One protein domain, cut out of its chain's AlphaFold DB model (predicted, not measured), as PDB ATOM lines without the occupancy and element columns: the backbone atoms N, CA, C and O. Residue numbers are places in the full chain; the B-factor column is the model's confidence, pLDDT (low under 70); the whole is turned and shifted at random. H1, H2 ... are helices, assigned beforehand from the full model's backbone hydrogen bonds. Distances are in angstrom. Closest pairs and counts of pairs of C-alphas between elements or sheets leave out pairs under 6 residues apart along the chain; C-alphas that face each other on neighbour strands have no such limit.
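This is residues 486 to 529 of the 1007 residues of an uncharacterized protein of Rhynchophorus ferrugineus (UniProt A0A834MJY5). Two helices, H1 and H3, are packed side by side and run opposite ways at a slant, with the short H2 near the end where H1 finishes and H3 starts. From there a long loop, residues 507 to 519, swings out from the helix pair as far as Glu 513 and folds back to the start of H3. The printed part has 44 residues with three named helices, in the order H1, H2, H3, and no named strand; the class is all helix. It is only just compact, close to loose, with a radius of gyration of the C-alphas of 10.8 A. The C-alphas span 29 by 21 by 15 A along their three main axes.

The printed part begins at Met 486, with its C-alpha at (127.992, 149.539, 117.808). H1 holds residues 488 to 498 and is the longest helix by residues, with 11; it measures 15.4 A from first to last C-alpha, starting at C-alpha 488 at (134.089, 150.453, 116.648). H2 holds residues 503 to 506 and measures 4.8 A. Residues 507 to 519 follow with no named element. H3 holds residues 520 to 529 and measures 14.5 A, ending at C-alpha 529 at (133.813, 156.868, 127.623).

H1 and H3 touch, with 7 pairs of C-alphas within 8 A. Their closest C-alphas, those of Ile 495 and Leu 524, are 6.3 A apart. The two helices run opposite ways at a steep tilt of 35.1 degrees, only just steep. H2 and H3 only just touch, with 3 pairs of C-alphas within 8 A; the closest C-alphas are those of Leu 506 and Lys 521, 4.6 A apart. H1 and H2 are close but not clearly touching: their closest C-alphas, those of Leu 498 and Leu 506, are 7.7 A apart. In H1 every O i to N i+4 pair is within hydrogen-bond range, in H3 5 of 6 are, and H2 is too short for such a pair.

The two C-alphas farthest apart, those of Asp 489 in H1 and Glu 513 in the long loop, are 29.8 A apart. The first and last printed C-alphas, those of Met 486 and Asp 529, are 13.6 A apart. The link from H1 to H2 is tight, with 4 residues, and the link from H2 to H3 is long, with 13 residues. The C-alphas of that long link lie 7 to 17 A from the mean of the C-alphas. The printed part has no cut. The mean pLDDT of the printed part is 92.4, and no printed residue is under 70.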
ATOM      1  N   MET A 486     127.473 148.889 119.030       84.44
ATOM      2  CA  MET A 486     127.992 149.539 117.808       84.44
ATOM      3  C   MET A 486     129.405 149.083 117.379       84.44
ATOM      4  O   MET A 486     130.348 149.164 118.156       84.44
ATOM      5  N   ASP A 487     129.579 148.726 116.089       89.56
ATOM      6  CA  ASP A 487     130.896 148.493 115.437       89.56
ATOM      7  C   ASP A 487     131.866 149.685 115.736       89.56
ATOM      8  O   ASP A 487     131.526 150.839 115.451       89.56
ATOM      9  N   ASP A 488     133.093 149.430 116.228       89.12
ATOM     10  CA  ASP A 488     134.089 150.453 116.648       89.12
ATOM     11  C   ASP A 488     134.350 151.567 115.611       89.12
ATOM     12  O   ASP A 488     134.469 152.749 115.946       89.12
ATOM     13  N   ASP A 489     134.422 151.206 114.324       87.19
ATOM     14  CA  ASP A 489     134.604 152.154 113.215       87.19
ATOM     15  C   ASP A 489     133.464 153.191 113.156       87.19
ATOM     16  O   ASP A 489     133.670 154.355 112.795       87.19
ATOM     17  N   LEU A 490     132.246 152.775 113.511       88.88
ATOM     18  CA  LEU A 490     131.041 153.599 113.506       88.88
ATOM     19  C   LEU A 490     130.958 154.460 114.775       88.88
ATOM     20  O   LEU A 490     130.651 155.649 114.666       88.88
ATOM     21  N   LEU A 491     131.343 153.910 115.932       93.69
ATOM     22  CA  LEU A 491     131.549 154.647 117.185       93.69
ATOM     23  C   LEU A 491     132.554 155.800 116.983       93.69
ATOM     24  O   LEU A 491     132.240 156.968 117.225       93.69
ATOM     25  N   GLN A 492     133.732 155.503 116.429       93.06
ATOM     26  CA  GLN A 492     134.771 156.495 116.138       93.06
ATOM     27  C   GLN A 492     134.329 157.515 115.071       93.06
ATOM     28  O   GLN A 492     134.675 158.699 115.158       93.06
ATOM     29  N   THR A 493     133.521 157.100 114.090       93.00
ATOM     30  CA  THR A 493     132.925 158.013 113.097       93.00
ATOM     31  C   THR A 493     131.924 158.976 113.745       93.00
ATOM     32  O   THR A 493     131.982 160.176 113.473       93.00
ATOM     33  N   LEU A 494     131.055 158.501 114.645       92.94
ATOM     34  CA  LEU A 494     130.109 159.335 115.401       92.94
ATOM     35  C   LEU A 494     130.829 160.348 116.297       92.94
ATOM     36  O   LEU A 494     130.520 161.540 116.233       92.94
ATOM     37  N   ILE A 495     131.842 159.910 117.054       96.50
ATOM     38  CA  ILE A 495     132.687 160.800 117.868       96.50
ATOM     39  C   ILE A 495     133.349 161.861 116.987       96.50
ATOM     40  O   ILE A 495     133.396 163.029 117.370       96.50
ATOM     41  N   THR A 496     133.833 161.485 115.801       96.19
ATOM     42  CA  THR A 496     134.468 162.417 114.859       96.19
ATOM     43  C   THR A 496     133.471 163.434 114.301       96.19
ATOM     44  O   THR A 496     133.813 164.608 114.195       96.19
ATOM     45  N   ILE A 497     132.241 163.032 113.972       95.81
ATOM     46  CA  ILE A 497     131.201 163.955 113.490       95.81
ATOM     47  C   ILE A 497     130.808 164.938 114.599       95.81
ATOM     48  O   ILE A 497     130.908 166.148 114.404       95.81
ATOM     49  N   LEU A 498     130.432 164.430 115.775       95.69
ATOM     50  CA  LEU A 498     129.959 165.251 116.892       95.69
ATOM     51  C   LEU A 498     131.068 166.141 117.485       95.69
ATOM     52  O   LEU A 498     130.798 167.284 117.837       95.69
ATOM     53  N   SER A 499     132.334 165.700 117.505       96.00
ATOM     54  CA  SER A 499     133.469 166.552 117.924       96.00
ATOM     55  C   SER A 499     133.793 167.692 116.944       96.00
ATOM     56  O   SER A 499     134.606 168.550 117.277       96.00
ATOM     57  N   ASN A 500     133.198 167.702 115.746       95.88
ATOM     58  CA  ASN A 500     133.304 168.798 114.774       95.88
ATOM     59  C   ASN A 500     132.030 169.670 114.711       95.88
ATOM     60  O   ASN A 500     131.968 170.603 113.907       95.88
ATOM     61  N   CYS A 501     131.014 169.393 115.536       96.25
ATOM     62  CA  CYS A 501     129.846 170.260 115.686       96.25
ATOM     63  C   CYS A 501     130.175 171.491 116.559       96.25
ATOM     64  O   CYS A 501     130.998 171.391 117.469       96.25
ATOM     65  N   PRO A 502     129.537 172.654 116.321       96.25
ATOM     66  CA  PRO A 502     129.691 173.821 117.190       96.25
ATOM     67  C   PRO A 502     129.033 173.586 118.558       96.25
ATOM     68  O   PRO A 502     128.016 172.896 118.648       96.25
ATOM     69  N   ASP A 503     129.563 174.216 119.612       94.94
ATOM     70  CA  ASP A 503     129.063 174.063 120.989       94.94
ATOM     71  C   ASP A 503     127.567 174.395 121.144       94.94
ATOM     72  O   ASP A 503     126.886 173.758 121.942       94.94
ATOM     73  N   GLU A 504     127.030 175.329 120.350       94.44
ATOM     74  CA  GLU A 504     125.594 175.664 120.314       94.44
ATOM     75  C   GLU A 504     124.716 174.465 119.909       94.44
ATOM     76  O   GLU A 504     123.630 174.270 120.452       94.44
ATOM     77  N   PHE A 505     125.199 173.624 118.985       96.56
ATOM     78  CA  PHE A 505     124.510 172.392 118.594       96.56
ATOM     79  C   PHE A 505     124.686 171.302 119.654       96.56
ATOM     80  O   PHE A 505     123.739 170.587 119.965       96.56
ATOM     81  N   LEU A 506     125.877 171.196 120.254       95.94
ATOM     82  CA  LEU A 506     126.130 170.233 121.328       95.94
ATOM     83  C   LEU A 506     125.288 170.525 122.582       95.94
ATOM     84  O   LEU A 506     124.833 169.592 123.230       95.94
ATOM     85  N   ALA A 507     125.024 171.798 122.883       95.00
ATOM     86  CA  ALA A 507     124.146 172.235 123.969       95.00
ATOM     87  C   ALA A 507     122.637 172.146 123.649       95.00
ATOM     88  O   ALA A 507     121.820 172.549 124.472       95.00
ATOM     89  N   THR A 508     122.249 171.653 122.467       96.00
ATOM     90  CA  THR A 508     120.839 171.417 122.121       96.00
ATOM     91  C   THR A 508     120.370 170.068 122.688       96.00
ATOM     92  O   THR A 508     121.091 169.071 122.596       96.00
ATOM     93  N   GLU A 509     119.159 170.029 123.250       94.75
ATOM     94  CA  GLU A 509     118.519 168.796 123.731       94.75
ATOM     95  C   GLU A 509     118.141 167.846 122.580       94.75
ATOM     96  O   GLU A 509     117.710 168.265 121.500       94.75
ATOM     97  N   LEU A 510     118.306 166.545 122.815       88.19
ATOM     98  CA  LEU A 510     118.178 165.493 121.816       88.19
ATOM     99  C   LEU A 510     116.777 164.874 121.873       88.19
ATOM    100  O   LEU A 510     116.540 163.892 122.565       88.19
ATOM    101  N   ASP A 511     115.862 165.440 121.080       86.62
ATOM    102  CA  ASP A 511     114.463 164.993 120.974       86.62
ATOM    103  C   ASP A 511     113.725 165.070 122.327       86.62
ATOM    104  O   ASP A 511     113.364 164.063 122.935       86.62
ATOM    105  N   ALA A 512     113.499 166.305 122.795       85.75
ATOM    106  CA  ALA A 512     112.914 166.629 124.102       85.75
ATOM    107  C   ALA A 512     111.488 166.075 124.351       85.75
ATOM    108  O   ALA A 512     110.998 166.142 125.474       85.75
ATOM    109  N   GLU A 513     110.820 165.505 123.338       81.75
ATOM    110  CA  GLU A 513     109.578 164.727 123.517       81.75
ATOM    111  C   GLU A 513     109.831 163.280 124.000       81.75
ATOM    112  O   GLU A 513     108.875 162.592 124.357       81.75
ATOM    113  N   LYS A 514     111.084 162.795 123.986       81.81
ATOM    114  CA  LYS A 514     111.471 161.421 124.373       81.81
ATOM    115  C   LYS A 514     112.596 161.354 125.400       81.81
ATOM    116  O   LYS A 514     112.506 160.560 126.325       81.81
ATOM    117  N   MET A 515     113.645 162.161 125.235       81.81
ATOM    118  CA  MET A 515     114.797 162.210 126.147       81.81
ATOM    119  C   MET A 515     114.992 163.644 126.670       81.81
ATOM    120  O   MET A 515     115.986 164.296 126.339       81.81
ATOM    121  N   PRO A 516     114.026 164.181 127.446       86.25
ATOM    122  CA  PRO A 516     114.135 165.519 128.020       86.25
ATOM    123  C   PRO A 516     115.411 165.645 128.864       86.25
ATOM    124  O   PRO A 516     115.737 164.757 129.650       86.25
ATOM    125  N   GLY A 517     116.146 166.745 128.687       87.81
ATOM    126  CA  GLY A 517     117.390 167.019 129.414       87.81
ATOM    127  C   GLY A 517     118.665 166.343 128.882       87.81
ATOM    128  O   GLY A 517     119.752 166.775 129.262       87.81
ATOM    129  N   VAL A 518     118.591 165.357 127.977       92.88
ATOM    130  CA  VAL A 518     119.791 164.758 127.353       92.88
ATOM    131  C   VAL A 518     120.275 165.650 126.209       92.88
ATOM    132  O   VAL A 518     119.540 165.865 125.245       92.88
ATOM    133  N   THR A 519     121.513 166.156 126.251       97.06
ATOM    134  CA  THR A 519     122.064 166.981 125.158       97.06
ATOM    135  C   THR A 519     122.977 166.192 124.218       97.06
ATOM    136  O   THR A 519     123.566 165.168 124.579       97.06
ATOM    137  N   TYR A 520     123.179 166.700 122.997       95.50
ATOM    138  CA  TYR A 520     124.167 166.140 122.059       95.50
ATOM    139  C   TYR A 520     125.602 166.109 122.628       95.50
ATOM    140  O   TYR A 520     126.428 165.312 122.176       95.50
ATOM    141  N   LYS A 521     125.910 166.951 123.622       96.69
ATOM    142  CA  LYS A 521     127.186 166.962 124.348       96.69
ATOM    143  C   LYS A 521     127.350 165.750 125.257       96.69
ATOM    144  O   LYS A 521     128.452 165.210 125.331       96.69
ATOM    145  N   ASP A 522     126.279 165.311 125.905       94.44
ATOM    146  CA  ASP A 522     126.310 164.202 126.863       94.44
ATOM    147  C   ASP A 522     126.459 162.872 126.123       94.44
ATOM    148  O   ASP A 522     127.325 162.066 126.461       94.44
ATOM    149  N   VAL A 523     125.757 162.725 124.993       94.75
ATOM    150  CA  VAL A 523     125.991 161.637 124.029       94.75
ATOM    151  C   VAL A 523     127.441 161.642 123.528       94.75
ATOM    152  O   VAL A 523     128.089 160.599 123.500       94.75
ATOM    153  N   LEU A 524     128.001 162.807 123.178       96.75
ATOM    154  CA  LEU A 524     129.404 162.920 122.759       96.75
ATOM    155  C   LEU A 524     130.408 162.561 123.875       96.75
ATOM    156  O   LEU A 524     131.520 162.128 123.564       96.75
ATOM    157  N   ASN A 525     130.055 162.740 125.147       94.44
ATOM    158  CA  ASN A 525     130.874 162.282 126.269       94.44
ATOM    159  C   ASN A 525     130.764 160.757 126.407       94.44
ATOM    160  O   ASN A 525     131.778 160.076 126.271       94.44
ATOM    161  N   LYS A 526     129.542 160.214 126.497       92.25
ATOM    162  CA  LYS A 526     129.291 158.770 126.636       92.25
ATOM    163  C   LYS A 526     129.936 157.938 125.520       92.25
ATOM    164  O   LYS A 526     130.541 156.903 125.787       92.25
ATOM    165  N   LEU A 527     129.876 158.416 124.273       94.44
ATOM    166  CA  LEU A 527     130.553 157.789 123.131       94.44
ATOM    167  C   LEU A 527     132.082 157.694 123.329       94.44
ATOM    168  O   LEU A 527     132.690 156.705 122.927       94.44
ATOM    169  N   LYS A 528     132.716 158.706 123.941       95.19
ATOM    170  CA  LYS A 528     134.158 158.684 124.250       95.19
ATOM    171  C   LYS A 528     134.464 157.743 125.409       95.19
ATOM    172  O   LYS A 528     135.433 157.000 125.300       95.19
ATOM    173  N   ASP A 529     133.636 157.737 126.452       91.62
ATOM    174  CA  ASP A 529     133.813 156.868 127.623       91.62
ATOM    175  C   ASP A 529     133.766 155.378 127.237       91.62
ATOM    176  O   ASP A 529     134.549 154.579 127.758       91.62
TER     177      ASP A 529